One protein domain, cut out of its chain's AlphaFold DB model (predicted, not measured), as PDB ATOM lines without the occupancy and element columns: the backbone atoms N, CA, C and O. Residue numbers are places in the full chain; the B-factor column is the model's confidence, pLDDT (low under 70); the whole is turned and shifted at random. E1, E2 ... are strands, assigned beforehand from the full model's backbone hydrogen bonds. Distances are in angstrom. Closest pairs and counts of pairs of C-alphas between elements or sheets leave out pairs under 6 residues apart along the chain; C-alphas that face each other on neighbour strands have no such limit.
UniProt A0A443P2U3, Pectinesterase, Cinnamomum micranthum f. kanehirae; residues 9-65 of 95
ATOM      1  N   THR A   9     -41.006   4.093 -24.772       60.00
ATOM      2  CA  THR A   9     -39.772   4.450 -25.488       60.00
ATOM      3  C   THR A   9     -39.750   5.952 -25.713       60.00
ATOM      4  O   THR A   9     -40.722   6.527 -26.205       60.00
ATOM      5  N   TYR A  10     -38.638   6.582 -25.334       65.81
ATOM      6  CA  TYR A  10     -38.481   8.029 -25.324       65.81
ATOM      7  C   TYR A  10     -37.142   8.464 -25.925       65.81
ATOM      8  O   TYR A  10     -36.118   7.801 -25.752       65.81
ATOM      9  N   SER A  11     -37.165   9.599 -26.623       64.50
ATOM     10  CA  SER A  11     -36.002  10.229 -27.238       64.50
ATOM     11  C   SER A  11     -35.946  11.719 -26.894       64.50
ATOM     12  O   SER A  11     -36.829  12.478 -27.296       64.50
ATOM     13  N   GLU A  12     -34.868  12.141 -26.225       62.97
ATOM     14  CA  GLU A  12     -34.531  13.553 -25.986       62.97
ATOM     15  C   GLU A  12     -33.553  14.075 -27.031       62.97
ATOM     16  O   GLU A  12     -32.472  13.503 -27.214       62.97
ATOM     17  N   ARG A  13     -33.918  15.200 -27.665       61.03
ATOM     18  CA  ARG A  13     -33.030  16.055 -28.475       61.03
ATOM     19  C   ARG A  13     -32.131  15.261 -29.428       61.03
ATOM     20  O   ARG A  13     -30.916  15.470 -29.487       61.03
ATOM     21  N   LYS A  14     -32.712  14.332 -30.190       66.88
ATOM     22  CA  LYS A  14     -31.967  13.593 -31.215       66.88
ATOM     23  C   LYS A  14     -31.960  14.361 -32.531       66.88
ATOM     24  O   LYS A  14     -32.938  15.009 -32.908       66.88
ATOM     25  N   PHE A  15     -30.835  14.258 -33.235       66.25
ATOM     26  CA  PHE A  15     -30.737  14.666 -34.628       66.25
ATOM     27  C   PHE A  15     -31.044  13.461 -35.522       66.25
ATOM     28  O   PHE A  15     -30.255  12.514 -35.567       66.25
ATOM     29  N   TYR A  16     -32.168  13.492 -36.235       66.31
ATOM     30  CA  TYR A  16     -32.532  12.429 -37.173       66.31
ATOM     31  C   TYR A  16     -31.971  12.719 -38.564       66.31
ATOM     32  O   TYR A  16     -32.281  13.744 -39.175       66.31
ATOM     33  N   ARG A  17     -31.163  11.787 -39.081       60.31
ATOM     34  CA  ARG A  17     -30.805  11.733 -40.505       60.31
ATOM     35  C   ARG A  17     -32.022  11.246 -41.297       60.31
ATOM     36  O   ARG A  17     -32.845  10.516 -40.754       60.31
ATOM     37  N   ASP A  18     -32.129  11.643 -42.561       60.56
ATOM     38  CA  ASP A  18     -33.117  11.056 -43.469       60.56
ATOM     39  C   ASP A  18     -32.893   9.534 -43.541       60.56
ATOM     40  O   ASP A  18     -31.796   9.084 -43.884       60.56
ATOM     41  N   SER A  19     -33.881   8.755 -43.105       57.59
ATOM     42  CA  SER A  19     -33.863   7.293 -43.144       57.59
ATOM     43  C   SER A  19     -35.245   6.799 -43.558       57.59
ATOM     44  O   SER A  19     -36.255   7.374 -43.159       57.59
ATOM     45  N   GLU A  20     -35.261   5.756 -44.384       51.59
ATOM     46  CA  GLU A  20     -36.295   5.375 -45.362       51.59
ATOM     47  C   GLU A  20     -37.659   4.925 -44.804       51.59
ATOM     48  O   GLU A  20     -38.473   4.376 -45.543       51.59
ATOM     49  N   THR A  21     -37.978   5.207 -43.541       56.19
ATOM     50  CA  THR A  21     -39.349   5.068 -43.033       56.19
ATOM     51  C   THR A  21     -39.810   6.406 -42.474       56.19
ATOM     52  O   THR A  21     -39.453   6.814 -41.374       56.19
ATOM     53  N   SER A  22     -40.627   7.120 -43.250       59.62
ATOM     54  CA  SER A  22     -41.243   8.383 -42.821       59.62
ATOM     55  C   SER A  22     -42.229   8.215 -41.661       59.62
ATOM     56  O   SER A  22     -42.777   9.201 -41.185       59.62
ATOM     57  N   GLU A  23     -42.493   6.974 -41.252       65.50
ATOM     58  CA  GLU A  23     -43.536   6.595 -40.304       65.50
ATOM     59  C   GLU A  23     -43.103   6.722 -38.832       65.50
ATOM     60  O   GLU A  23     -43.972   6.762 -37.961       65.50
ATOM     61  N   GLY A  24     -41.797   6.834 -38.551       72.88
ATOM     62  CA  GLY A  24     -41.219   7.099 -37.223       72.88
ATOM     63  C   GLY A  24     -41.154   5.891 -36.275       72.88
ATOM     64  O   GLY A  24     -40.153   5.719 -35.581       72.88
ATOM     65  N   TRP A  25     -42.175   5.028 -36.276       74.38
ATOM     66  CA  TRP A  25     -42.310   3.884 -35.361       74.38
ATOM     67  C   TRP A  25     -42.805   2.629 -36.087       74.38
ATOM     68  O   TRP A  25     -43.661   2.715 -36.968       74.38
ATOM     69  N   LEU A  26     -42.298   1.458 -35.685       76.25
ATOM     70  CA  LEU A  26     -42.682   0.157 -36.242       76.25
ATOM     71  C   LEU A  26     -43.480  -0.664 -35.228       76.25
ATOM     72  O   LEU A  26     -43.218  -0.623 -34.026       76.25
ATOM     73  N   GLU A  27     -44.447  -1.424 -35.735       73.75
ATOM     74  CA  GLU A  27     -45.225  -2.367 -34.935       73.75
ATOM     75  C   GLU A  27     -44.330  -3.502 -34.427       73.75
ATOM     76  O   GLU A  27     -43.464  -4.004 -35.143       73.75
ATOM     77  N   TRP A  28     -44.559  -3.921 -33.182       74.69
ATOM     78  CA  TRP A  28     -43.868  -5.075 -32.613       74.69
ATOM     79  C   TRP A  28     -44.482  -6.402 -33.082       74.69
ATOM     80  O   TRP A  28     -43.760  -7.308 -33.493       74.69
ATOM     81  N   ASN A  29     -45.811  -6.531 -32.990       78.94
ATOM     82  CA  ASN A  29     -46.562  -7.722 -33.390       78.94
ATOM     83  C   ASN A  29     -48.018  -7.343 -33.700       78.94
ATOM     84  O   ASN A  29     -48.860  -7.336 -32.795       78.94
ATOM     85  N   ASP A  30     -48.287  -6.997 -34.958       78.19
ATOM     86  CA  ASP A  30     -49.585  -6.530 -35.447       78.19
ATOM     87  C   ASP A  30     -50.218  -5.482 -34.498       78.19
ATOM     88  O   ASP A  30     -49.691  -4.394 -34.270       78.19
ATOM     89  N   SER A  31     -51.341  -5.840 -33.870       77.25
ATOM     90  CA  SER A  31     -52.138  -4.968 -33.002       77.25
ATOM     91  C   SER A  31     -51.715  -4.956 -31.531       77.25
ATOM     92  O   SER A  31     -52.372  -4.309 -30.710       77.25
ATOM     93  N   PHE A  32     -50.647  -5.665 -31.156       78.44
ATOM     94  CA  PHE A  32     -50.246  -5.758 -29.755       78.44
ATOM     95  C   PHE A  32     -49.912  -4.379 -29.175       78.44
ATOM     96  O   PHE A  32     -49.016  -3.680 -29.644       78.44
ATOM     97  N   ALA A  33     -50.632  -4.033 -28.107       74.00
ATOM     98  CA  ALA A  33     -50.417  -2.864 -27.267       74.00
ATOM     99  C   ALA A  33     -50.520  -1.495 -27.966       74.00
ATOM    100  O   ALA A  33     -50.248  -0.495 -27.309       74.00
ATOM    101  N   LEU A  34     -50.979  -1.409 -29.223       73.81
ATOM    102  CA  LEU A  34     -51.085  -0.131 -29.943       73.81
ATOM    103  C   LEU A  34     -51.856   0.931 -29.140       73.81
ATOM    104  O   LEU A  34     -51.428   2.071 -29.083       73.81
ATOM    105  N   ASP A  35     -52.907   0.556 -28.410       71.81
ATOM    106  CA  ASP A  35     -53.689   1.508 -27.603       71.81
ATOM    107  C   ASP A  35     -53.100   1.816 -26.214       71.81
ATOM    108  O   ASP A  35     -53.556   2.731 -25.530       71.81
ATOM    109  N   THR A  36     -52.115   1.038 -25.762       76.81
ATOM    110  CA  THR A  36     -51.558   1.109 -24.397       76.81
ATOM    111  C   THR A  36     -50.091   1.529 -24.348       76.81
ATOM    112  O   THR A  36     -49.569   1.793 -23.265       76.81
ATOM    113  N   LEU A  37     -49.417   1.548 -25.496       77.38
ATOM    114  CA  LEU A  37     -48.038   2.002 -25.634       77.38
ATOM    115  C   LEU A  37     -47.964   3.521 -25.479       77.38
ATOM    116  O   LEU A  37     -48.916   4.246 -25.770       77.38
ATOM    117  N   TYR A  38     -46.802   3.993 -25.033       76.69
ATOM    118  CA  TYR A  38     -46.479   5.413 -25.006       76.69
ATOM    119  C   TYR A  38     -45.200   5.650 -25.809       76.69
ATOM    120  O   TYR A  38     -44.098   5.312 -25.363       76.69
ATOM    121  N   TYR A  39     -45.365   6.222 -26.999       78.31
ATOM    122  CA  TYR A  39     -44.276   6.701 -27.845       78.31
ATOM    123  C   TYR A  39     -44.229   8.222 -27.788       78.31
ATOM    124  O   TYR A  39     -45.123   8.885 -28.309       78.31
ATOM    125  N   GLY A  40     -43.199   8.757 -27.134       83.12
ATOM    126  CA  GLY A  40     -43.032  10.190 -26.904       83.12
ATOM    127  C   GLY A  40     -41.860  10.772 -27.689       83.12
ATOM    128  O   GLY A  40     -40.735  10.286 -27.572       83.12
ATOM    129  N   GLU A  41     -42.092  11.854 -28.432       83.06
ATOM    130  CA  GLU A  41     -41.028  12.642 -29.066       83.06
ATOM    131  C   GLU A  41     -41.018  14.078 -28.538       83.06
ATOM    132  O   GLU A  41     -42.049  14.747 -28.569       83.06
ATOM    133  N   TYR A  42     -39.856  14.565 -28.081       85.69
ATOM    134  CA  TYR A  42     -39.694  15.917 -27.536       85.69
ATOM    135  C   TYR A  42     -38.494  16.643 -28.160       85.69
ATOM    136  O   TYR A  42     -37.357  16.182 -28.061       85.69
ATOM    137  N   MET A  43     -38.748  17.806 -28.771       84.44
ATOM    138  CA  MET A  43     -37.727  18.710 -29.337       84.44
ATOM    139  C   MET A  43     -36.648  18.012 -30.193       84.44
ATOM    140  O   MET A  43     -35.459  18.325 -30.110       84.44
ATOM    141  N   ASN A  44     -37.056  17.053 -31.024       83.31
ATOM    142  CA  ASN A  44     -36.171  16.435 -32.009       83.31
ATOM    143  C   ASN A  44     -35.928  17.395 -33.187       83.31
ATOM    144  O   ASN A  44     -36.790  18.200 -33.545       83.31
ATOM    145  N   HIS A  45     -34.759  17.298 -33.822       78.94
ATOM    146  CA  HIS A  45     -34.381  18.156 -34.951       78.94
ATOM    147  C   HIS A  45     -33.792  17.340 -36.115       78.94
ATOM    148  O   HIS A  45     -33.347  16.206 -35.944       78.94
ATOM    149  N   GLY A  46     -33.770  17.925 -37.316       78.81
ATOM    150  CA  GLY A  46     -33.244  17.292 -38.534       78.81
ATOM    151  C   GLY A  46     -34.332  16.796 -39.501       78.81
ATOM    152  O   GLY A  46     -35.517  16.850 -39.173       78.81
ATOM    153  N   PRO A  47     -33.955  16.340 -40.713       75.94
ATOM    154  CA  PRO A  47     -34.906  15.970 -41.769       75.94
ATOM    155  C   PRO A  47     -35.942  14.905 -41.376       75.94
ATOM    156  O   PRO A  47     -37.077  14.961 -41.849       75.94
ATOM    157  N   GLY A  48     -35.572  13.969 -40.494       76.56
ATOM    158  CA  GLY A  48     -36.458  12.911 -39.994       76.56
ATOM    159  C   GLY A  48     -37.278  13.277 -38.750       76.56
ATOM    160  O   GLY A  48     -38.070  12.465 -38.306       76.56
ATOM    161  N   ALA A  49     -37.117  14.479 -38.185       77.69
ATOM    162  CA  ALA A  49     -37.811  14.887 -36.957       77.69
ATOM    163  C   ALA A  49     -39.216  15.469 -37.197       77.69
ATOM    164  O   ALA A  49     -39.896  15.881 -36.257       77.69
ATOM    165  N   ASN A  50     -39.650  15.575 -38.457       78.00
ATOM    166  CA  ASN A  50     -40.974  16.100 -38.769       78.00
ATOM    167  C   ASN A  50     -42.058  15.049 -38.486       78.00
ATOM    168  O   ASN A  50     -42.487  14.327 -39.389       78.00
ATOM    169  N   ALA A  51     -42.565  15.070 -37.254       75.44
ATOM    170  CA  ALA A  51     -43.648  14.212 -36.779       75.44
ATOM    171  C   ALA A  51     -44.952  14.314 -37.594       75.44
ATOM    172  O   ALA A  51     -45.786  13.415 -37.542       75.44
ATOM    173  N   SER A  52     -45.135  15.359 -38.414       74.00
ATOM    174  CA  SER A  52     -46.294  15.463 -39.320       74.00
ATOM    175  C   SER A  52     -46.351  14.334 -40.354       74.00
ATOM    176  O   SER A  52     -47.402  14.113 -40.951       74.00
ATOM    177  N   ARG A  53     -45.224  13.656 -40.606       69.94
ATOM    178  CA  ARG A  53     -45.125  12.533 -41.549       69.94
ATOM    179  C   ARG A  53     -45.373  11.177 -40.880       69.94
ATOM    180  O   ARG A  53     -45.515  10.189 -41.594       69.94
ATOM    181  N   HIS A  54     -45.443  11.139 -39.547       73.88
ATOM    182  CA  HIS A  54     -45.567   9.902 -38.785       73.88
ATOM    183  C   HIS A  54     -46.992   9.347 -38.855       73.88
ATOM    184  O   HIS A  54     -47.977  10.089 -38.970       73.88
ATOM    185  N   VAL A  55     -47.108   8.022 -38.773       69.81
ATOM    186  CA  VAL A  55     -48.412   7.354 -38.748       69.81
ATOM    187  C   VAL A  55     -49.098   7.690 -37.428       69.81
ATOM    188  O   VAL A  55     -48.555   7.467 -36.349       69.81
ATOM    189  N   LYS A  56     -50.321   8.223 -37.507       70.19
ATOM    190  CA  LYS A  56     -51.132   8.545 -36.329       70.19
ATOM    191  C   LYS A  56     -51.691   7.262 -35.724       70.19
ATOM    192  O   LYS A  56     -52.784   6.830 -36.082       70.19
ATOM    193  N   ARG A  57     -50.922   6.642 -34.834       70.69
ATOM    194  CA  ARG A  57     -51.345   5.472 -34.061       70.69
ATOM    195  C   ARG A  57     -51.885   5.920 -32.699       70.69
ATOM    196  O   ARG A  57     -51.372   6.896 -32.146       70.69
ATOM    197  N   PRO A  58     -52.890   5.227 -32.135       67.31
ATOM    198  CA  PRO A  58     -53.147   5.283 -30.699       67.31
ATOM    199  C   PRO A  58     -51.824   5.066 -29.942       67.31
ATOM    200  O   PRO A  58     -50.947   4.361 -30.434       67.31
ATOM    201  N   GLY A  59     -51.608   5.771 -28.831       71.38
ATOM    202  CA  GLY A  59     -50.365   5.654 -28.054       71.38
ATOM    203  C   GLY A  59     -49.150   6.453 -28.560       71.38
ATOM    204  O   GLY A  59     -48.126   6.482 -27.876       71.38
ATOM    205  N   TYR A  60     -49.243   7.137 -29.707       75.38
ATOM    206  CA  TYR A  60     -48.217   8.085 -30.163       75.38
ATOM    207  C   TYR A  60     -48.503   9.516 -29.688       75.38
ATOM    208  O   TYR A  60     -49.594  10.046 -29.910       75.38
ATOM    209  N   TRP A  61     -47.495  10.158 -29.096       74.88
ATOM    210  CA  TRP A  61     -47.589  11.483 -28.491       74.88
ATOM    211  C   TRP A  61     -46.392  12.354 -28.896       74.88
ATOM    212  O   TRP A  61     -45.240  12.080 -28.558       74.88
ATOM    213  N   VAL A  62     -46.665  13.456 -29.599       80.50
ATOM    214  CA  VAL A  62     -45.687  14.545 -29.722       80.50
ATOM    215  C   VAL A  62     -45.753  15.346 -28.432       80.50
ATOM    216  O   VAL A  62     -46.746  16.028 -28.174       80.50
ATOM    217  N   ILE A  63     -44.704  15.257 -27.623       84.88
ATOM    218  CA  ILE A  63     -44.623  15.972 -26.358       84.88
ATOM    219  C   ILE A  63     -44.281  17.424 -26.680       84.88
ATOM    220  O   ILE A  63     -43.238  17.725 -27.261       84.88
ATOM    221  N   THR A  64     -45.167  18.340 -26.302       84.62
ATOM    222  CA  THR A  64     -44.945  19.784 -26.467       84.62
ATOM    223  C   THR A  64     -44.680  20.489 -25.144       84.62
ATOM    224  O   THR A  64     -44.198  21.618 -25.144       84.62
ATOM    225  N   SER A  65     -45.007  19.844 -24.021       88.69
ATOM    226  CA  SER A  65     -44.820  20.402 -22.685       88.69
ATOM    227  C   SER A  65     -43.455  20.007 -22.115       88.69
ATOM    228  O   SER A  65     -43.184  18.811 -21.979       88.69
TER     229      SER A  65
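Overview. This is residues 9 to 65 of the 95 residues of the protein "Pectinesterase" of Cinnamomum micranthum f. kanehirae (UniProt A0A443P2U3). There is little regular structure: a small wall of three short, parallel strands, with two long loops, residues 13 to 37 and 43 to 59, bulging out over one face of it. The 57 printed residues hold no named helix and three named strands, E1, E2 and E3 along the chain, in that order in the sheet. The class is all strand, with only 12 residues in named elements. The whole is compact, radius of gyration of the C-alphas 11.3 A, spanning 30 by 28 by 17 A.

Along the chain. E1, residues 9 to 12, begins at C-alpha 9 (-39.772, 4.450, -25.488) and is 10.5 A long. E2, residues 38 to 42, is 12.8 A long. E3, residues 60 to 62, is 7.0 A long and ends at C-alpha 62 (-45.687, 14.545, -29.722).

Arrangement. E1 and E2 are parallel at 5 degrees, with N 9 and O 38 3.4 A apart, within hydrogen-bond range. E2 and E3 are parallel at 18 degrees, with N 61 and O 39 2.8 A apart, within hydrogen-bond range. The edge strands E1 and E3 are apart.

Size, cuts and confidence. The C-alphas farthest apart, of Asp 30 and Ser 65, are 30.2 A apart. The printed part has no cut, and both links are long. Mean pLDDT of the printed part is 72.9; residues 9 to 23, 53, 55 and 58 are under 70.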